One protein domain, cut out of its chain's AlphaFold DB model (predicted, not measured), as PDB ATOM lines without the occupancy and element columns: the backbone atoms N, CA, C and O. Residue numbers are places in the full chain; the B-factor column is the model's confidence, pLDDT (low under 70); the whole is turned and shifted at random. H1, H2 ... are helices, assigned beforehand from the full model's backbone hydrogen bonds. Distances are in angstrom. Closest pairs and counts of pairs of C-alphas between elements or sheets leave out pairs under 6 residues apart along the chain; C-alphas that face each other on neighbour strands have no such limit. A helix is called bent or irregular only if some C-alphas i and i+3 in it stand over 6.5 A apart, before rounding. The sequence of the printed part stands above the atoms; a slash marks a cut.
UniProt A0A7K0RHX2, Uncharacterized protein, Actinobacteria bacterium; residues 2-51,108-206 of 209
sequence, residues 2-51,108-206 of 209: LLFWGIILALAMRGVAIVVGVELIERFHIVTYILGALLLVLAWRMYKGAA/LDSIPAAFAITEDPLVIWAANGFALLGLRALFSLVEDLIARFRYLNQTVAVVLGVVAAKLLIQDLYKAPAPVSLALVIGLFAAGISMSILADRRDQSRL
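AT A GLANCE: This is residues 2 to 51 and 108 to 206 of the 209 residues of an uncharacterized protein of Actinobacteria bacterium (UniProt A0A7K0RHX2). Three helices lie side by side, H5 between H2 and H6, with short H3 across H2 and H5; H1 and bent H4 make an arch beside them. The printed part has 149 residues, with six named helices, H1 to H6 in order along the chain, that hold 126 of them, and no named strand; its class is all helix, and the whole is compact, with a radius of gyration of the C-alphas of 17.0 A and spans of 57 by 44 by 30 A.

HOW THE PARTS SIT: H4, residues 121 to 148, assigned as one helix by its hydrogen bonds, is bent: C-alphas 133 and 136 are 7.1 A apart, and arms H4a, 121 to 133, and H4b, 136 to 148, stand about perpendicular at 76 degrees. H4a touches H1, residues 2 to 27; closest C-alphas Gly 15 and Trp 125, 6.1 A. H2, residues 29 to 47, touches H5, residues 152 to 169, opposite ways at a shallow tilt of 22 degrees; closest C-alphas Ala 43 and Ala 157, 4.2 A. H5 and H6, residues 177 to 203, form a helical hairpin; closest C-alphas Thr 155 and Gly 191, 5.4 A. H3, residues 108 to 115, touches H2 residues 32 to 39 alone; closest C-alphas Leu 35 and Pro 112, 6.0 A. Every O i to N i+4 pair is within hydrogen-bond range in H1, H4a, H5 and H6; H2 has 14 of 15, H3 3 of 4, H4b 6 of 9.

IN THESE COORDINATES: H1, 37.0 A long, begins at C-alpha 2 (64.653, 112.466, 166.044); H6, 39.3 A, ends at C-alpha 203 (39.836, 109.660, 131.392).

THE WHOLE: Residues 52 to 107 are not printed; C-alphas 51 and 108 are 15.2 A apart. No link printed whole is long. Mean pLDDT of the printed part is 76.2, with 26 residues under 70, among them 198 to 206.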
ATOM      1  N   LEU A   2      63.832 113.370 166.873       53.81
ATOM      2  CA  LEU A   2      64.653 112.466 166.044       53.81
ATOM      3  C   LEU A   2      64.781 112.902 164.568       53.81
ATOM      4  O   LEU A   2      65.871 112.841 164.021       53.81
ATOM      5  N   LEU A   3      63.700 113.386 163.941       65.25
ATOM      6  CA  LEU A   3      63.708 113.806 162.527       65.25
ATOM      7  C   LEU A   3      64.650 114.986 162.249       65.25
ATOM      8  O   LEU A   3      65.334 114.992 161.236       65.25
ATOM      9  N   PHE A   4      64.718 115.963 163.155       72.31
ATOM     10  CA  PHE A   4      65.602 117.120 162.996       72.31
ATOM     11  C   PHE A   4      67.078 116.703 163.053       72.31
ATOM     12  O   PHE A   4      67.856 117.068 162.179       72.31
ATOM     13  N   TRP A   5      67.434 115.859 164.027       71.56
ATOM     14  CA  TRP A   5      68.773 115.268 164.106       71.56
ATOM     15  C   TRP A   5      69.070 114.359 162.904       71.56
ATOM     16  O   TRP A   5      70.174 114.393 162.374       71.56
ATOM     17  N   GLY A   6      68.082 113.602 162.422       71.56
ATOM     18  CA  GLY A   6      68.203 112.782 161.215       71.56
ATOM     19  C   GLY A   6      68.499 113.605 159.959       71.56
ATOM     20  O   GLY A   6      69.383 113.236 159.199       71.56
ATOM     21  N   ILE A   7      67.826 114.746 159.772       74.69
ATOM     22  CA  ILE A   7      68.073 115.656 158.639       74.69
ATOM     23  C   ILE A   7      69.473 116.270 158.729       74.69
ATOM     24  O   ILE A   7      70.181 116.310 157.726       74.69
ATOM     25  N   ILE A   8      69.898 116.712 159.919       80.50
ATOM     26  CA  ILE A   8      71.251 117.253 160.125       80.50
ATOM     27  C   ILE A   8      72.311 116.190 159.819       80.50
ATOM     28  O   ILE A   8      73.272 116.471 159.104       80.50
ATOM     29  N   LEU A   9      72.127 114.967 160.323       75.81
ATOM     30  CA  LEU A   9      73.044 113.857 160.077       75.81
ATOM     31  C   LEU A   9      73.092 113.486 158.591       75.81
ATOM     32  O   LEU A   9      74.181 113.329 158.049       75.81
ATOM     33  N   ALA A  10      71.938 113.392 157.927       74.75
ATOM     34  CA  ALA A  10      71.858 113.107 156.497       74.75
ATOM     35  C   ALA A  10      72.553 114.197 155.665       74.75
ATOM     36  O   ALA A  10      73.315 113.891 154.753       74.75
ATOM     37  N   LEU A  11      72.366 115.476 156.011       80.50
ATOM     38  CA  LEU A  11      73.027 116.585 155.324       80.50
ATOM     39  C   LEU A  11      74.553 116.564 155.518       80.50
ATOM     40  O   LEU A  11      75.295 116.861 154.580       80.50
ATOM     41  N   ALA A  12      75.021 116.191 156.713       84.06
ATOM     42  CA  ALA A  12      76.443 116.041 157.010       84.06
ATOM     43  C   ALA A  12      77.064 114.859 156.249       84.06
ATOM     44  O   ALA A  12      78.078 115.037 155.576       84.06
ATOM     45  N   MET A  13      76.433 113.680 156.294       74.94
ATOM     46  CA  MET A  13      76.875 112.485 155.561       74.94
ATOM     47  C   MET A  13      76.944 112.749 154.061       74.94
ATOM     48  O   MET A  13      77.933 112.411 153.411       74.94
ATOM     49  N   ARG A  14      75.938 113.440 153.527       81.31
ATOM     50  CA  ARG A  14      75.903 113.817 152.120       81.31
ATOM     51  C   ARG A  14      76.997 114.821 151.765       81.31
ATOM     52  O   ARG A  14      77.616 114.681 150.719       81.31
ATOM     53  N   GLY A  15      77.292 115.780 152.645       83.25
ATOM     54  CA  GLY A  15      78.439 116.679 152.489       83.25
ATOM     55  C   GLY A  15      79.765 115.920 152.398       83.25
ATOM     56  O   GLY A  15      80.537 116.149 151.470       83.25
ATOM     57  N   VAL A  16      79.990 114.956 153.297       83.75
ATOM     58  CA  VAL A  16      81.182 114.089 153.261       83.75
ATOM     59  C   VAL A  16      81.232 113.281 151.964       83.75
ATOM     60  O   VAL A  16      82.267 113.253 151.304       83.75
ATOM     61  N   ALA A  17      80.119 112.665 151.561       77.75
ATOM     62  CA  ALA A  17      80.051 111.863 150.343       77.75
ATOM     63  C   ALA A  17      80.317 112.685 149.073       77.75
ATOM     64  O   ALA A  17      80.971 112.187 148.161       77.75
ATOM     65  N   ILE A  18      79.858 113.940 149.014       82.81
ATOM     66  CA  ILE A  18      80.126 114.848 147.890       82.81
ATOM     67  C   ILE A  18      81.609 115.213 147.845       82.81
ATOM     68  O   ILE A  18      82.218 115.066 146.795       82.81
ATOM     69  N   VAL A  19      82.207 115.638 148.964       82.50
ATOM     70  CA  VAL A  19      83.632 116.021 149.004       82.50
ATOM     71  C   VAL A  19      84.526 114.842 148.622       82.50
ATOM     72  O   VAL A  19      85.389 114.979 147.757       82.50
ATOM     73  N   VAL A  20      84.272 113.665 149.203       80.62
ATOM     74  CA  VAL A  20      84.992 112.433 148.852       80.62
ATOM     75  C   VAL A  20      84.731 112.050 147.395       80.62
ATOM     76  O   VAL A  20      85.652 111.636 146.704       80.62
ATOM     77  N   GLY A  21      83.496 112.201 146.911       75.25
ATOM     78  CA  GLY A  21      83.113 111.894 145.536       75.25
ATOM     79  C   GLY A  21      83.821 112.769 144.503       75.25
ATOM     80  O   GLY A  21      84.329 112.227 143.526       75.25
ATOM     81  N   VAL A  22      83.909 114.084 144.740       77.06
ATOM     82  CA  VAL A  22      84.644 115.036 143.884       77.06
ATOM     83  C   VAL A  22      86.099 114.606 143.796       77.06
ATOM     84  O   VAL A  22      86.613 114.376 142.706       77.06
ATOM     85  N   GLU A  23      86.741 114.416 144.950       77.56
ATOM     86  CA  GLU A  23      88.156 114.066 145.002       77.56
ATOM     87  C   GLU A  23      88.428 112.698 144.356       77.56
ATOM     88  O   GLU A  23      89.460 112.494 143.715       77.56
ATOM     89  N   LEU A  24      87.491 111.755 144.468       74.88
ATOM     90  CA  LEU A  24      87.605 110.444 143.842       74.88
ATOM     91  C   LEU A  24      87.432 110.515 142.316       74.88
ATOM     92  O   LEU A  24      88.164 109.833 141.603       74.88
ATOM     93  N   ILE A  25      86.509 111.339 141.811       74.00
ATOM     94  CA  ILE A  25      86.275 111.532 140.369       74.00
ATOM     95  C   ILE A  25      87.434 112.297 139.722       74.00
ATOM     96  O   ILE A  25      87.909 111.888 138.663       74.00
ATOM     97  N   GLU A  26      87.936 113.349 140.375       72.81
ATOM     98  CA  GLU A  26      89.099 114.117 139.908       72.81
ATOM     99  C   GLU A  26      90.363 113.254 139.823       72.81
ATOM    100  O   GLU A  26      91.169 113.410 138.906       72.81
ATOM    101  N   ARG A  27      90.547 112.322 140.768       72.38
ATOM    102  CA  ARG A  27      91.713 111.426 140.797       72.38
ATOM    103  C   ARG A  27      91.555 110.201 139.898       72.38
ATOM    104  O   ARG A  27      92.556 109.686 139.400       72.38
ATOM    105  N   PHE A  28      90.333 109.708 139.705       71.62
ATOM    106  CA  PHE A  28      90.068 108.451 139.009       71.62
ATOM    107  C   PHE A  28      88.941 108.598 137.983       71.62
ATOM    108  O   PHE A  28      87.779 108.316 138.268       71.62
ATOM    109  N   HIS A  29      89.295 108.888 136.728       73.19
ATOM    110  CA  HIS A  29      88.333 108.948 135.616       73.19
ATOM    111  C   HIS A  29      87.475 107.676 135.469       73.19
ATOM    112  O   HIS A  29      86.298 107.756 135.115       73.19
ATOM    113  N   ILE A  30      88.021 106.502 135.826       79.75
ATOM    114  CA  ILE A  30      87.297 105.220 135.802       79.75
ATOM    115  C   ILE A  30      86.061 105.210 136.712       79.75
ATOM    116  O   ILE A  30      85.088 104.513 136.423       79.75
ATOM    117  N   VAL A  31      86.067 106.001 137.788       76.94
ATOM    118  CA  VAL A  31      84.948 106.098 138.730       76.94
ATOM    119  C   VAL A  31      83.721 106.647 138.023       76.94
ATOM    120  O   VAL A  31      82.632 106.114 138.212       76.94
ATOM    121  N   THR A  32      83.882 107.617 137.124       75.81
ATOM    122  CA  THR A  32      82.738 108.165 136.391       75.81
ATOM    123  C   THR A  32      82.122 107.164 135.424       75.81
ATOM    124  O   THR A  32      80.900 107.106 135.299       75.81
ATOM    125  N   TYR A  33      82.938 106.305 134.811       81.75
ATOM    126  CA  TYR A  33      82.436 105.207 133.983       81.75
ATOM    127  C   TYR A  33      81.667 104.169 134.802       81.75
ATOM    128  O   TYR A  33      80.608 103.710 134.375       81.75
ATOM    129  N   ILE A  34      82.162 103.831 135.995       80.81
ATOM    130  CA  ILE A  34      81.466 102.927 136.920       80.81
ATOM    131  C   ILE A  34      80.131 103.536 137.357       80.81
ATOM    132  O   ILE A  34      79.108 102.854 137.318       80.81
ATOM    133  N   LEU A  35      80.120 104.819 137.727       78.06
ATOM    134  CA  LEU A  35      78.913 105.549 138.116       78.06
ATOM    135  C   LEU A  35      77.901 105.625 136.965       78.06
ATOM    136  O   LEU A  35      76.727 105.322 137.162       78.06
ATOM    137  N   GLY A  36      78.349 105.954 135.752       81.31
ATOM    138  CA  GLY A  36      77.504 105.972 134.560       81.31
ATOM    139  C   GLY A  36      76.926 104.591 134.231       81.31
ATOM    140  O   GLY A  36      75.730 104.458 133.978       81.31
ATOM    141  N   ALA A  37      77.733 103.531 134.307       84.56
ATOM    142  CA  ALA A  37      77.256 102.164 134.106       84.56
ATOM    143  C   ALA A  37      76.243 101.743 135.185       84.56
ATOM    144  O   ALA A  37      75.223 101.126 134.870       84.56
ATOM    145  N   LEU A  38      76.481 102.114 136.445       80.19
ATOM    146  CA  LEU A  38      75.556 101.862 137.546       80.19
ATOM    147  C   LEU A  38      74.210 102.561 137.312       80.19
ATOM    148  O   LEU A  38      73.168 101.918 137.435       80.19
ATOM    149  N   LEU A  39      74.217 103.838 136.917       82.12
ATOM    150  CA  LEU A  39      72.986 104.566 136.604       82.12
ATOM    151  C   LEU A  39      72.220 103.936 135.432       82.12
ATOM    152  O   LEU A  39      70.995 103.861 135.490       82.12
ATOM    153  N   LEU A  40      72.905 103.435 134.396       85.31
ATOM    154  CA  LEU A  40      72.250 102.691 133.309       85.31
ATOM    155  C   LEU A  40      71.549 101.432 133.832       85.31
ATOM    156  O   LEU A  40      70.431 101.124 133.416       85.31
ATOM    157  N   VAL A  41      72.178 100.710 134.762       82.50
ATOM    158  CA  VAL A  41      71.563  99.541 135.407       82.50
ATOM    159  C   VAL A  41      70.334  99.952 136.222       82.50
ATOM    160  O   VAL A  41      69.306  99.275 136.143       82.50
ATOM    161  N   LEU A  42      70.403 101.059 136.970       79.69
ATOM    162  CA  LEU A  42      69.270 101.588 137.740       79.69
ATOM    163  C   LEU A  42      68.117 102.020 136.826       79.69
ATOM    164  O   LEU A  42      66.982 101.590 137.039       79.69
ATOM    165  N   ALA A  43      68.417 102.765 135.759       82.75
ATOM    166  CA  ALA A  43      67.465 103.155 134.721       82.75
ATOM    167  C   ALA A  43      66.742 101.933 134.147       82.75
ATOM    168  O   ALA A  43      65.513 101.869 134.112       82.75
ATOM    169  N   TRP A  44      67.507 100.920 133.742       82.94
ATOM    170  CA  TRP A  44      66.971  99.696 133.160       82.94
ATOM    171  C   TRP A  44      66.091  98.917 134.139       82.94
ATOM    172  O   TRP A  44      65.032  98.404 133.769       82.94
ATOM    173  N   ARG A  45      66.507  98.838 135.408       78.19
ATOM    174  CA  ARG A  45      65.752  98.159 136.462       78.19
ATOM    175  C   ARG A  45      64.430  98.873 136.757       78.19
ATOM    176  O   ARG A  45      63.410  98.200 136.892       78.19
ATOM    177  N   MET A  46      64.438 100.206 136.809       76.06
ATOM    178  CA  MET A  46      63.226 101.013 136.978       76.06
ATOM    179  C   MET A  46      62.291 100.899 135.772       76.06
ATOM    180  O   MET A  46      61.092 100.701 135.949       76.06
ATOM    181  N   TYR A  47      62.836 100.924 134.553       79.94
ATOM    182  CA  TYR A  47      62.057 100.765 133.323       79.94
ATOM    183  C   TYR A  47      61.333  99.412 133.255       79.94
ATOM    184  O   TYR A  47      60.182  99.341 132.834       79.94
ATOM    185  N   LYS A  48      61.978  98.336 133.728       78.25
ATOM    186  CA  LYS A  48      61.382  96.993 133.807       78.25
ATOM    187  C   LYS A  48      60.323  96.824 134.905       78.25
ATOM    188  O   LYS A  48      59.826  95.715 135.078       78.25
ATOM    189  N   GLY A  49      59.992  97.872 135.662       65.25
ATOM    190  CA  GLY A  49      59.001  97.802 136.742       65.25
ATOM    191  C   GLY A  49      59.496  97.076 137.998       65.25
ATOM    192  O   GLY A  49      58.716  96.805 138.904       65.25
ATOM    193  N   ALA A  50      60.799  96.791 138.109       53.19
ATOM    194  CA  ALA A  50      61.374  96.160 139.301       53.19
ATOM    195  C   ALA A  50      61.542  97.135 140.490       53.19
ATOM    196  O   ALA A  50      62.143  96.763 141.500       53.19
ATOM    197  N   ALA A  51      61.055  98.376 140.355       51.28
ATOM    198  CA  ALA A  51      61.004  99.393 141.407       51.28
ATOM    199  C   ALA A  51      59.657  99.421 142.156       51.28
ATOM    200  O   ALA A  51      59.638  99.807 143.319       51.28
ATOM    201  N   LEU A 108      74.089 106.717 145.676       66.81
ATOM    202  CA  LEU A 108      74.384 106.006 144.424       66.81
ATOM    203  C   LEU A 108      73.579 106.488 143.205       66.81
ATOM    204  O   LEU A 108      74.001 106.238 142.082       66.81
ATOM    205  N   ASP A 109      72.444 107.151 143.411       73.94
ATOM    206  CA  ASP A 109      71.628 107.733 142.337       73.94
ATOM    207  C   ASP A 109      71.879 109.246 142.212       73.94
ATOM    208  O   ASP A 109      72.275 109.771 141.169       73.94
ATOM    209  N   SER A 110      71.747 109.954 143.334       76.44
ATOM    210  CA  SER A 110      71.785 111.419 143.362       76.44
ATOM    211  C   SER A 110      73.168 112.034 143.155       76.44
ATOM    212  O   SER A 110      73.254 113.118 142.578       76.44
ATOM    213  N   ILE A 111      74.248 111.381 143.602       76.56
ATOM    214  CA  ILE A 111      75.611 111.904 143.444       76.56
ATOM    215  C   ILE A 111      76.042 111.843 141.975       76.56
ATOM    216  O   ILE A 111      76.416 112.889 141.436       76.56
ATOM    217  N   PRO A 112      75.940 110.690 141.282       74.75
ATOM    218  CA  PRO A 112      76.253 110.635 139.858       74.75
ATOM    219  C   PRO A 112      75.407 111.620 139.052       74.75
ATOM    220  O   PRO A 112      75.930 112.347 138.207       74.75
ATOM    221  N   ALA A 113      74.106 111.703 139.347       79.44
ATOM    222  CA  ALA A 113      73.217 112.611 138.640       79.44
ATOM    223  C   ALA A 113      73.569 114.091 138.844       79.44
ATOM    224  O   ALA A 113      73.486 114.873 137.897       79.44
ATOM    225  N   ALA A 114      74.000 114.478 140.047       81.62
ATOM    226  CA  ALA A 114      74.444 115.838 140.319       81.62
ATOM    227  C   ALA A 114      75.756 116.175 139.593       81.62
ATOM    228  O   ALA A 114      75.830 117.222 138.944       81.62
ATOM    229  N   PHE A 115      76.736 115.263 139.620       78.25
ATOM    230  CA  PHE A 115      78.004 115.428 138.899       78.25
ATOM    231  C   PHE A 115      77.828 115.513 137.390       78.25
ATOM    232  O   PHE A 115      78.576 116.215 136.716       78.25
ATOM    233  N   ALA A 116      76.788 114.879 136.847       78.19
ATOM    234  CA  ALA A 116      76.469 115.027 135.438       78.19
ATOM    235  C   ALA A 116      76.134 116.481 135.068       78.19
ATOM    236  O   ALA A 116      76.253 116.834 133.900       78.19
ATOM    237  N   ILE A 117      75.662 117.321 135.996       80.31
ATOM    238  CA  ILE A 117      75.248 118.707 135.721       80.31
ATOM    239  C   ILE A 117      76.367 119.696 136.053       80.31
ATOM    240  O   ILE A 117      76.612 120.614 135.268       80.31
ATOM    241  N   THR A 118      77.007 119.529 137.210       83.50
ATOM    242  CA  THR A 118      78.067 120.409 137.707       83.50
ATOM    243  C   THR A 118      79.058 119.625 138.557       83.50
ATOM    244  O   THR A 118      78.666 118.707 139.268       83.50
ATOM    245  N   GLU A 119      80.326 120.020 138.518       79.69
ATOM    246  CA  GLU A 119      81.394 119.450 139.350       79.69
ATOM    247  C   GLU A 119      81.630 120.277 140.629       79.69
ATOM    248  O   GLU A 119      82.393 119.863 141.494       79.69
ATOM    249  N   ASP A 120      80.950 121.424 140.784       85.69
ATOM    250  CA  ASP A 120      81.091 122.294 141.958       85.69
ATOM    251  C   ASP A 120      80.439 121.660 143.213       85.69
ATOM    252  O   ASP A 120      79.202 121.597 143.300       85.69
ATOM    253  N   PRO A 121      81.234 121.246 144.224       84.62
ATOM    254  CA  PRO A 121      80.736 120.576 145.424       84.62
ATOM    255  C   PRO A 121      79.758 121.441 146.227       84.62
ATOM    256  O   PRO A 121      78.811 120.917 146.819       84.62
ATOM    257  N   LEU A 122      79.972 122.762 146.259       87.94
ATOM    258  CA  LEU A 122      79.138 123.693 147.019       87.94
ATOM    259  C   LEU A 122      77.765 123.836 146.374       87.94
ATOM    260  O   LEU A 122      76.759 123.837 147.083       87.94
ATOM    261  N   VAL A 123      77.710 123.899 145.040       87.88
ATOM    262  CA  VAL A 123      76.442 123.944 144.297       87.88
ATOM    263  C   VAL A 123      75.659 122.649 144.507       87.88
ATOM    264  O   VAL A 123      74.459 122.702 144.788       87.88
ATOM    265  N   ILE A 124      76.325 121.490 144.447       86.38
ATOM    266  CA  ILE A 124      75.689 120.183 144.682       86.38
ATOM    267  C   ILE A 124      75.157 120.086 146.118       86.38
ATOM    268  O   ILE A 124      74.011 119.672 146.328       86.38
ATOM    269  N   TRP A 125      75.967 120.469 147.109       86.00
ATOM    270  CA  TRP A 125      75.589 120.404 148.520       86.00
ATOM    271  C   TRP A 125      74.447 121.368 148.850       86.00
ATOM    272  O   TRP A 125      73.469 120.960 149.480       86.00
ATOM    273  N   ALA A 126      74.508 122.607 148.355       89.06
ATOM    274  CA  ALA A 126      73.443 123.590 148.522       89.06
ATOM    275  C   ALA A 126      72.133 123.113 147.881       89.06
ATOM    276  O   ALA A 126      71.095 123.132 148.541       89.06
ATOM    277  N   ALA A 127      72.164 122.619 146.636       86.88
ATOM    278  CA  ALA A 127      70.978 122.107 145.948       86.88
ATOM    279  C   ALA A 127      70.328 120.928 146.698       86.88
ATOM    280  O   ALA A 127      69.110 120.902 146.877       86.88
ATOM    281  N   ASN A 128      71.134 119.984 147.198       84.50
ATOM    282  CA  ASN A 128      70.646 118.866 148.008       84.50
ATOM    283  C   ASN A 128      70.080 119.326 149.360       84.50
ATOM    284  O   ASN A 128      69.044 118.824 149.798       84.50
ATOM    285  N   GLY A 129      70.721 120.303 150.006       85.69
ATOM    286  CA  GLY A 129      70.219 120.923 151.230       85.69
ATOM    287  C   GLY A 129      68.865 121.602 151.016       85.69
ATOM    288  O   GLY A 129      67.921 121.332 151.757       85.69
ATOM    289  N   PHE A 130      68.724 122.413 149.963       86.88
ATOM    290  CA  PHE A 130      67.452 123.046 149.601       86.88
ATOM    291  C   PHE A 130      66.357 122.022 149.277       86.88
ATOM    292  O   PHE A 130      65.220 122.192 149.719       86.88
ATOM    293  N   ALA A 131      66.694 120.933 148.578       82.81
ATOM    294  CA  ALA A 131      65.753 119.852 148.292       82.81
ATOM    295  C   ALA A 131      65.219 119.193 149.579       82.81
ATOM    296  O   ALA A 131      64.013 118.979 149.706       82.81
ATOM    297  N   LEU A 132      66.089 118.930 150.562       79.38
ATOM    298  CA  LEU A 132      65.689 118.366 151.857       79.38
ATOM    299  C   LEU A 132      64.806 119.323 152.668       79.38
ATOM    300  O   LEU A 132      63.833 118.887 153.282       79.38
ATOM    301  N   LEU A 133      65.107 120.625 152.655       83.69
ATOM    302  CA  LEU A 133      64.312 121.634 153.363       83.69
ATOM    303  C   LEU A 133      62.907 121.795 152.759       83.69
ATOM    304  O   LEU A 133      61.933 121.952 153.495       83.69
ATOM    305  N   GLY A 134      62.789 121.714 151.430       81.12
ATOM    306  CA  GLY A 134      61.511 121.796 150.713       81.12
ATOM    307  C   GLY A 134      60.663 120.520 150.774       81.12
ATOM    308  O   GLY A 134      59.462 120.564 150.495       81.12
ATOM    309  N   LEU A 135      61.255 119.390 151.179       79.12
ATOM    310  CA  LEU A 135      60.624 118.073 151.102       79.12
ATOM    311  C   LEU A 135      59.313 117.991 151.886       79.12
ATOM    312  O   LEU A 135      58.393 117.334 151.429       79.12
ATOM    313  N   ARG A 136      59.171 118.679 153.027       77.69
ATOM    314  CA  ARG A 136      57.934 118.600 153.829       77.69
ATOM    315  C   ARG A 136      56.701 119.121 153.080       77.69
ATOM    316  O   ARG A 136      55.624 118.560 153.239       77.69
ATOM    317  N   ALA A 137      56.854 120.178 152.284       79.88
ATOM    318  CA  ALA A 137      55.771 120.703 151.452       79.88
ATOM    319  C   ALA A 137      55.603 119.873 150.171       79.88
ATOM    320  O   ALA A 137      54.482 119.611 149.743       79.88
ATOM    321  N   LEU A 138      56.719 119.420 149.588       82.56
ATOM    322  CA  LEU A 138      56.709 118.632 148.360       82.56
ATOM    323  C   LEU A 138      56.170 117.213 148.576       82.56
ATOM    324  O   LEU A 138      55.573 116.661 147.668       82.56
ATOM    325  N   PHE A 139      56.328 116.635 149.768       78.56
ATOM    326  CA  PHE A 139      55.891 115.276 150.084       78.56
ATOM    327  C   PHE A 139      54.378 115.119 149.927       78.56
ATOM    328  O   PHE A 139      53.940 114.199 149.249       78.56
ATOM    329  N   SER A 140      53.596 116.078 150.432       78.94
ATOM    330  CA  SER A 140      52.140 116.092 150.233       78.94
ATOM    331  C   SER A 140      51.763 116.160 148.750       78.94
ATOM    332  O   SER A 140      50.824 115.500 148.327       78.94
ATOM    333  N   LEU A 141      52.506 116.930 147.949       80.12
ATOM    334  CA  LEU A 141      52.277 117.020 146.505       80.12
ATOM    335  C   LEU A 141      52.699 115.734 145.774       80.12
ATOM    336  O   LEU A 141      52.057 115.324 144.811       80.12
ATOM    337  N   VAL A 142      53.794 115.113 146.209       76.81
ATOM    338  CA  VAL A 142      54.357 113.895 145.618       76.81
ATOM    339  C   VAL A 142      53.478 112.687 145.915       76.81
ATOM    340  O   VAL A 142      53.291 111.883 145.012       76.81
ATOM    341  N   GLU A 143      52.896 112.567 147.110       76.00
ATOM    342  CA  GLU A 143      51.922 111.510 147.421       76.00
ATOM    343  C   GLU A 143      50.717 111.564 146.468       76.00
ATOM    344  O   GLU A 143      50.367 110.552 145.853       76.00
ATOM    345  N   ASP A 144      50.162 112.759 146.247       72.44
ATOM    346  CA  ASP A 144      49.071 112.975 145.289       72.44
ATOM    347  C   ASP A 144      49.501 112.697 143.838       72.44
ATOM    348  O   ASP A 144      48.727 112.163 143.035       72.44
ATOM    349  N   LEU A 145      50.745 113.041 143.481       70.75
ATOM    350  CA  LEU A 145      51.310 112.732 142.168       70.75
ATOM    351  C   LEU A 145      51.490 111.228 141.976       70.75
ATOM    352  O   LEU A 145      51.092 110.718 140.939       70.75
ATOM    353  N   ILE A 146      52.054 110.506 142.941       69.75
ATOM    354  CA  ILE A 146      52.274 109.055 142.850       69.75
ATOM    355  C   ILE A 146      50.936 108.332 142.664       69.75
ATOM    356  O   ILE A 146      50.842 107.430 141.835       69.75
ATOM    357  N   ALA A 147      49.882 108.772 143.358       68.19
ATOM    358  CA  ALA A 147      48.543 108.209 143.203       68.19
ATOM    359  C   ALA A 147      47.943 108.415 141.795       68.19
ATOM    360  O   ALA A 147      47.124 107.608 141.351       68.19
ATOM    361  N   ARG A 148      48.339 109.477 141.075       65.00
ATOM    362  CA  ARG A 148      47.832 109.817 139.730       65.00
ATOM    363  C   ARG A 148      48.759 109.413 138.580       65.00
ATOM    364  O   ARG A 148      48.296 109.165 137.471       65.00
ATOM    365  N   PHE A 149      50.068 109.345 138.803       63.84
ATOM    366  CA  PHE A 149      51.064 109.172 137.748       63.84
ATOM    367  C   PHE A 149      51.470 107.702 137.601       63.84
ATOM    368  O   PHE A 149      52.490 107.258 138.124       63.84
ATOM    369  N   ARG A 150      50.721 106.964 136.770       64.06
ATOM    370  CA  ARG A 150      51.037 105.577 136.370       64.06
ATOM    371  C   ARG A 150      52.421 105.421 135.712       64.06
ATOM    372  O   ARG A 150      52.969 104.324 135.735       64.06
ATOM    373  N   TYR A 151      52.984 106.493 135.139       67.00
ATOM    374  CA  TYR A 151      54.246 106.459 134.383       67.00
ATOM    375  C   TYR A 151      55.439 107.147 135.068       67.00
ATOM    376  O   TYR A 151      56.441 107.478 134.418       67.00
ATOM    377  N   LEU A 152      55.358 107.382 136.382       70.62
ATOM    378  CA  LEU A 152      56.424 108.059 137.125       70.62
ATOM    379  C   LEU A 152      57.748 107.281 137.039       70.62
ATOM    380  O   LEU A 152      58.783 107.856 136.703       70.62
ATOM    381  N   ASN A 153      57.695 105.960 137.225       71.56
ATOM    382  CA  ASN A 153      58.872 105.094 137.164       71.56
ATOM    383  C   ASN A 153      59.536 105.090 135.781       71.56
ATOM    384  O   ASN A 153      60.762 105.170 135.707       71.56
ATOM    385  N   GLN A 154      58.766 105.051 134.679       78.12
ATOM    386  CA  GLN A 154      59.372 105.138 133.343       78.12
ATOM    387  C   GLN A 154      59.966 106.523 133.083       78.12
ATOM    388  O   GLN A 154      61.024 106.618 132.470       78.12
ATOM    389  N   THR A 155      59.330 107.592 133.570       74.75
ATOM    390  CA  THR A 155      59.857 108.954 133.411       74.75
ATOM    391  C   THR A 155      61.210 109.104 134.102       74.75
ATOM    392  O   THR A 155      62.175 109.551 133.483       74.75
ATOM    393  N   VAL A 156      61.312 108.665 135.360       78.00
ATOM    394  CA  VAL A 156      62.566 108.711 136.123       78.00
ATOM    395  C   VAL A 156      63.623 107.798 135.495       78.00
ATOM    396  O   VAL A 156      64.769 108.214 135.350       78.00
ATOM    397  N   ALA A 157      63.242 106.607 135.020       81.25
ATOM    398  CA  ALA A 157      64.146 105.706 134.304       81.25
ATOM    399  C   ALA A 157      64.753 106.339 133.040       81.25
ATOM    400  O   ALA A 157      65.944 106.183 132.779       81.25
ATOM    401  N   VAL A 158      63.955 107.071 132.258       81.62
ATOM    402  CA  VAL A 158      64.429 107.768 131.051       81.62
ATOM    403  C   VAL A 158      65.412 108.880 131.421       81.62
ATOM    404  O   VAL A 158      66.467 108.987 130.795       81.62
ATOM    405  N   VAL A 159      65.112 109.666 132.461       82.94
ATOM    406  CA  VAL A 159      66.028 110.697 132.980       82.94
ATOM    407  C   VAL A 159      67.350 110.088 133.426       82.94
ATOM    408  O   VAL A 159      68.403 110.525 132.964       82.94
ATOM    409  N   LEU A 160      67.294 109.043 134.250       81.94
ATOM    410  CA  LEU A 160      68.461 108.280 134.687       81.94
ATOM    411  C   LEU A 160      69.295 107.786 133.505       81.94
ATOM    412  O   LEU A 160      70.506 107.973 133.496       81.94
ATOM    413  N   GLY A 161      68.662 107.203 132.483       84.12
ATOM    414  CA  GLY A 161      69.356 106.697 131.299       84.12
ATOM    415  C   GLY A 161      70.082 107.791 130.514       84.12
ATOM    416  O   GLY A 161      71.218 107.591 130.086       84.12
ATOM    417  N   VAL A 162      69.467 108.967 130.365       83.19
ATOM    418  CA  VAL A 162      70.084 110.116 129.681       83.19
ATOM    419  C   VAL A 162      71.253 110.684 130.485       83.19
ATOM    420  O   VAL A 162      72.317 110.948 129.925       83.19
ATOM    421  N   VAL A 163      71.082 110.838 131.798       83.81
ATOM    422  CA  VAL A 163      72.141 111.283 132.715       83.81
ATOM    423  C   VAL A 163      73.319 110.305 132.698       83.81
ATOM    424  O   VAL A 163      74.469 110.726 132.589       83.81
ATOM    425  N   ALA A 164      73.036 109.004 132.722       84.38
ATOM    426  CA  ALA A 164      74.032 107.945 132.654       84.38
ATOM    427  C   ALA A 164      74.819 107.969 131.339       84.38
ATOM    428  O   ALA A 164      76.048 107.955 131.348       84.38
ATOM    429  N   ALA A 165      74.118 108.059 130.205       84.62
ATOM    430  CA  ALA A 165      74.746 108.170 128.894       84.62
ATOM    431  C   ALA A 165      75.666 109.394 128.827       84.62
ATOM    432  O   ALA A 165      76.786 109.307 128.336       84.62
ATOM    433  N   LYS A 166      75.226 110.522 129.381       81.81
ATOM    434  CA  LYS A 166      76.029 111.737 129.424       81.81
ATOM    435  C   LYS A 166      77.285 111.594 130.286       81.81
ATOM    436  O   LYS A 166      78.348 112.006 129.834       81.81
ATOM    437  N   LEU A 167      77.185 110.993 131.475       79.00
ATOM    438  CA  LEU A 167      78.355 110.697 132.317       79.00
ATOM    439  C   LEU A 167      79.367 109.805 131.591       79.00
ATOM    440  O   LEU A 167      80.566 110.025 131.701       79.00
ATOM    441  N   LEU A 168      78.899 108.831 130.806       81.31
ATOM    442  CA  LEU A 168      79.770 107.949 130.021       81.31
ATOM    443  C   LEU A 168      80.438 108.655 128.828       81.31
ATOM    444  O   LEU A 168      81.493 108.220 128.373       81.31
ATOM    445  N   ILE A 169      79.827 109.726 128.313       81.12
ATOM    446  CA  ILE A 169      80.301 110.483 127.142       81.12
ATOM    447  C   ILE A 169      81.108 111.730 127.554       81.12
ATOM    448  O   ILE A 169      81.705 112.386 126.700       81.12
ATOM    449  N   GLN A 170      81.186 112.049 128.847       73.06
ATOM    450  CA  GLN A 170      81.789 113.293 129.345       73.06
ATOM    451  C   GLN A 170      83.237 113.523 128.869       73.06
ATOM    452  O   GLN A 170      83.627 114.665 128.628       73.06
ATOM    453  N   ASP A 171      84.013 112.446 128.686       65.69
ATOM    454  CA  ASP A 171      85.419 112.514 128.272       65.69
ATOM    455  C   ASP A 171      85.566 112.803 126.769       65.69
ATOM    456  O   ASP A 171      86.596 113.307 126.327       65.69
ATOM    457  N   LEU A 172      84.520 112.529 125.981       64.38
ATOM    458  CA  LEU A 172      84.474 112.812 124.546       64.38
ATOM    459  C   LEU A 172      83.858 114.188 124.252       64.38
ATOM    460  O   LEU A 172      84.213 114.824 123.261       64.38
ATOM    461  N   TYR A 173      82.936 114.656 125.106       67.06
ATOM    462  CA  TYR A 173      82.281 115.954 124.950       67.06
ATOM    463  C   TYR A 173      81.910 116.587 126.300       67.06
ATOM    464  O   TYR A 173      80.928 116.205 126.943       67.06
ATOM    465  N   LYS A 174      82.645 117.632 126.698       64.94
ATOM    466  CA  LYS A 174      82.299 118.458 127.863       64.94
ATOM    467  C   LYS A 174      81.151 119.402 127.512       64.94
ATOM    468  O   LYS A 174      81.357 120.502 127.001       64.94
ATOM    469  N   ALA A 175      79.922 118.958 127.762       64.88
ATOM    470  CA  ALA A 175      78.746 119.805 127.614       64.88
ATOM    471  C   ALA A 175      78.785 120.948 128.651       64.88
ATOM    472  O   ALA A 175      78.955 120.675 129.840       64.88
ATOM    473  N   PRO A 176      78.567 122.215 128.253       74.12
ATOM    474  CA  PRO A 176      78.477 123.318 129.204       74.12
ATOM    475  C   PRO A 176      77.393 123.055 130.261       74.12
ATOM    476  O   PRO A 176      76.306 122.559 129.937       74.12
ATOM    477  N   ALA A 177      77.645 123.440 131.514       71.50
ATOM    478  CA  ALA A 177      76.676 123.361 132.613       71.50
ATOM    479  C   ALA A 177      75.260 123.900 132.268       71.50
ATOM    480  O   ALA A 177      74.279 123.234 132.599       71.50
ATOM    481  N   PRO A 178      75.078 125.025 131.540       80.19
ATOM    482  CA  PRO A 178      73.731 125.484 131.185       80.19
ATOM    483  C   PRO A 178      73.011 124.573 130.179       80.19
ATOM    484  O   PRO A 178      71.803 124.386 130.285       80.19
ATOM    485  N   VAL A 179      73.733 123.958 129.235       78.88
ATOM    486  CA  VAL A 179      73.153 123.012 128.258       78.88
ATOM    487  C   VAL A 179      72.712 121.736 128.966       78.88
ATOM    488  O   VAL A 179      71.627 121.213 128.734       78.88
ATOM    489  N   SER A 180      73.553 121.277 129.882       73.00
ATOM    490  CA  SER A 180      73.310 120.154 130.778       73.00
ATOM    491  C   SER A 180      72.035 120.328 131.595       73.00
ATOM    492  O   SER A 180      71.187 119.438 131.633       73.00
ATOM    493  N   LEU A 181      71.900 121.498 132.214       78.31
ATOM    494  CA  LEU A 181      70.743 121.864 133.011       78.31
ATOM    495  C   LEU A 181      69.481 121.966 132.144       78.31
ATOM    496  O   LEU A 181      68.454 121.387 132.491       78.31
ATOM    497  N   ALA A 182      69.567 122.639 130.994       83.12
ATOM    498  CA  ALA A 182      68.453 122.777 130.060       83.12
ATOM    499  C   ALA A 182      67.970 121.421 129.524       83.12
ATOM    500  O   ALA A 182      66.765 121.204 129.417       83.12
ATOM    501  N   LEU A 183      68.890 120.492 129.242       80.31
ATOM    502  CA  LEU A 183      68.561 119.133 128.813       80.31
ATOM    503  C   LEU A 183      67.758 118.393 129.885       80.31
ATOM    504  O   LEU A 183      66.707 117.839 129.578       80.31
ATOM    505  N   VAL A 184      68.228 118.400 131.137       78.19
ATOM    506  CA  VAL A 184      67.551 117.715 132.250       78.19
ATOM    507  C   VAL A 184      66.178 118.336 132.513       78.19
ATOM    508  O   VAL A 184      65.192 117.606 132.609       78.19
ATOM    509  N   ILE A 185      66.081 119.671 132.548       82.06
ATOM    510  CA  ILE A 185      64.803 120.384 132.692       82.06
ATOM    511  C   ILE A 185      63.852 120.026 131.548       82.06
ATOM    512  O   ILE A 185      62.688 119.715 131.796       82.06
ATOM    513  N   GLY A 186      64.338 120.031 130.305       83.50
ATOM    514  CA  GLY A 186      63.551 119.662 129.131       83.50
ATOM    515  C   GLY A 186      63.045 118.223 129.199       83.50
ATOM    516  O   GLY A 186      61.883 117.967 128.887       83.50
ATOM    517  N   LEU A 187      63.877 117.292 129.671       79.44
ATOM    518  CA  LEU A 187      63.503 115.888 129.816       79.44
ATOM    519  C   LEU A 187      62.432 115.688 130.896       79.44
ATOM    520  O   LEU A 187      61.447 114.991 130.658       79.44
ATOM    521  N   PHE A 188      62.582 116.343 132.051       77.62
ATOM    522  CA  PHE A 188      61.558 116.335 133.097       77.62
ATOM    523  C   PHE A 188      60.258 116.985 132.619       77.62
ATOM    524  O   PHE A 188      59.188 116.415 132.814       77.62
ATOM    525  N   ALA A 189      60.332 118.132 131.940       82.69
ATOM    526  CA  ALA A 189      59.157 118.810 131.403       82.69
ATOM    527  C   ALA A 189      58.423 117.940 130.372       82.69
ATOM    528  O   ALA A 189      57.197 117.828 130.421       82.69
ATOM    529  N   ALA A 190      59.159 117.276 129.476       80.12
ATOM    530  CA  ALA A 190      58.605 116.352 128.491       80.12
ATOM    531  C   ALA A 190      57.977 115.114 129.148       80.12
ATOM    532  O   ALA A 190      56.869 114.730 128.780       80.12
ATOM    533  N   GLY A 191      58.643 114.522 130.144       72.44
ATOM    534  CA  GLY A 191      58.131 113.377 130.897       72.44
ATOM    535  C   GLY A 191      56.847 113.695 131.660       72.44
ATOM    536  O   GLY A 191      55.851 112.983 131.530       72.44
ATOM    537  N   ILE A 192      56.825 114.825 132.373       74.94
ATOM    538  CA  ILE A 192      55.631 115.313 133.078       74.94
ATOM    539  C   ILE A 192      54.502 115.587 132.075       74.94
ATOM    540  O   ILE A 192      53.374 115.140 132.281       74.94
ATOM    541  N   SER A 193      54.801 116.257 130.957       78.56
ATOM    542  CA  SER A 193      53.813 116.575 129.917       78.56
ATOM    543  C   SER A 193      53.225 115.318 129.270       78.56
ATOM    544  O   SER A 193      52.008 115.223 129.105       78.56
ATOM    545  N   MET A 194      54.067 114.334 128.936       77.19
ATOM    546  CA  MET A 194      53.620 113.047 128.401       77.19
ATOM    547  C   MET A 194      52.762 112.286 129.407       77.19
ATOM    548  O   MET A 194      51.729 111.742 129.019       77.19
ATOM    549  N   SER A 195      53.131 112.288 130.689       71.25
ATOM    550  CA  SER A 195      52.350 111.598 131.715       71.25
ATOM    551  C   SER A 195      50.982 112.250 131.943       71.25
ATOM    552  O   SER A 195      49.985 111.540 132.045       71.25
ATOM    553  N   ILE A 196      50.892 113.586 131.939       73.38
ATOM    554  CA  ILE A 196      49.605 114.297 132.050       73.38
ATOM    555  C   ILE A 196      48.736 114.056 130.806       73.38
ATOM    556  O   ILE A 196      47.524 113.870 130.914       73.38
ATOM    557  N   LEU A 197      49.332 114.057 129.608       73.88
ATOM    558  CA  LEU A 197      48.591 113.829 128.366       73.88
ATOM    559  C   LEU A 197      48.072 112.386 128.261       73.88
ATOM    560  O   LEU A 197      46.971 112.174 127.748       73.88
ATOM    561  N   ALA A 198      48.837 111.409 128.751       66.69
ATOM    562  CA  ALA A 198      48.415 110.014 128.835       66.69
ATOM    563  C   ALA A 198      47.245 109.833 129.819       66.69
ATOM    564  O   ALA A 198      46.258 109.194 129.461       66.69
ATOM    565  N   ASP A 199      47.302 110.466 130.995       65.38
ATOM    566  CA  ASP A 199      46.228 110.416 132.000       65.38
ATOM    567  C   ASP A 199      44.915 111.046 131.483       65.38
ATOM    568  O   ASP A 199      43.830 110.472 131.591       65.38
ATOM    569  N   ARG A 200      45.005 112.183 130.772       61.38
ATOM    570  CA  ARG A 200      43.840 112.819 130.124       61.38
ATOM    571  C   ARG A 200      43.211 111.965 129.019       61.38
ATOM    572  O   ARG A 200      41.995 112.026 128.823       61.38
ATOM    573  N   ARG A 201      44.015 111.195 128.276       58.94
ATOM    574  CA  ARG A 201      43.532 110.305 127.204       58.94
ATOM    575  C   ARG A 201      42.800 109.075 127.742       58.94
ATOM    576  O   ARG A 201      41.877 108.611 127.079       58.94
ATOM    577  N   ASP A 202      43.161 108.582 128.924       57.09
ATOM    578  CA  ASP A 202      42.452 107.469 129.569       57.09
ATOM    579  C   ASP A 202      41.134 107.926 130.216       57.09
ATOM    580  O   ASP A 202      40.114 107.258 130.053       57.09
ATOM    581  N   GLN A 203      41.090 109.110 130.844       55.84
ATOM    582  CA  GLN A 203      39.836 109.660 131.392       55.84
ATOM    583  C   GLN A 203      38.794 109.978 130.306       55.84
ATOM    584  O   GLN A 203      37.598 109.810 130.524       55.84
ATOM    585  N   SER A 204      39.228 110.380 129.109       54.56
ATOM    586  CA  SER A 204      38.327 110.637 127.972       54.56
ATOM    587  C   SER A 204      37.849 109.364 127.256       54.56
ATOM    588  O   SER A 204      36.868 109.420 126.517       54.56
ATOM    589  N   ARG A 205      38.477 108.206 127.506       51.44
ATOM    590  CA  ARG A 205      37.977 106.885 127.076       51.44
ATOM    591  C   ARG A 205      36.937 106.290 128.032       51.44
ATOM    592  O   ARG A 205      36.259 105.342 127.652       51.44
ATOM    593  N   LEU A 206      36.780 106.864 129.226       56.34
ATOM    594  CA  LEU A 206      35.805 106.481 130.256       56.34
ATOM    595  C   LEU A 206      34.699 107.548 130.420       56.34
ATOM    596  O   LEU A 206      34.274 107.850 131.534       56.34
TER     597      LEU A 206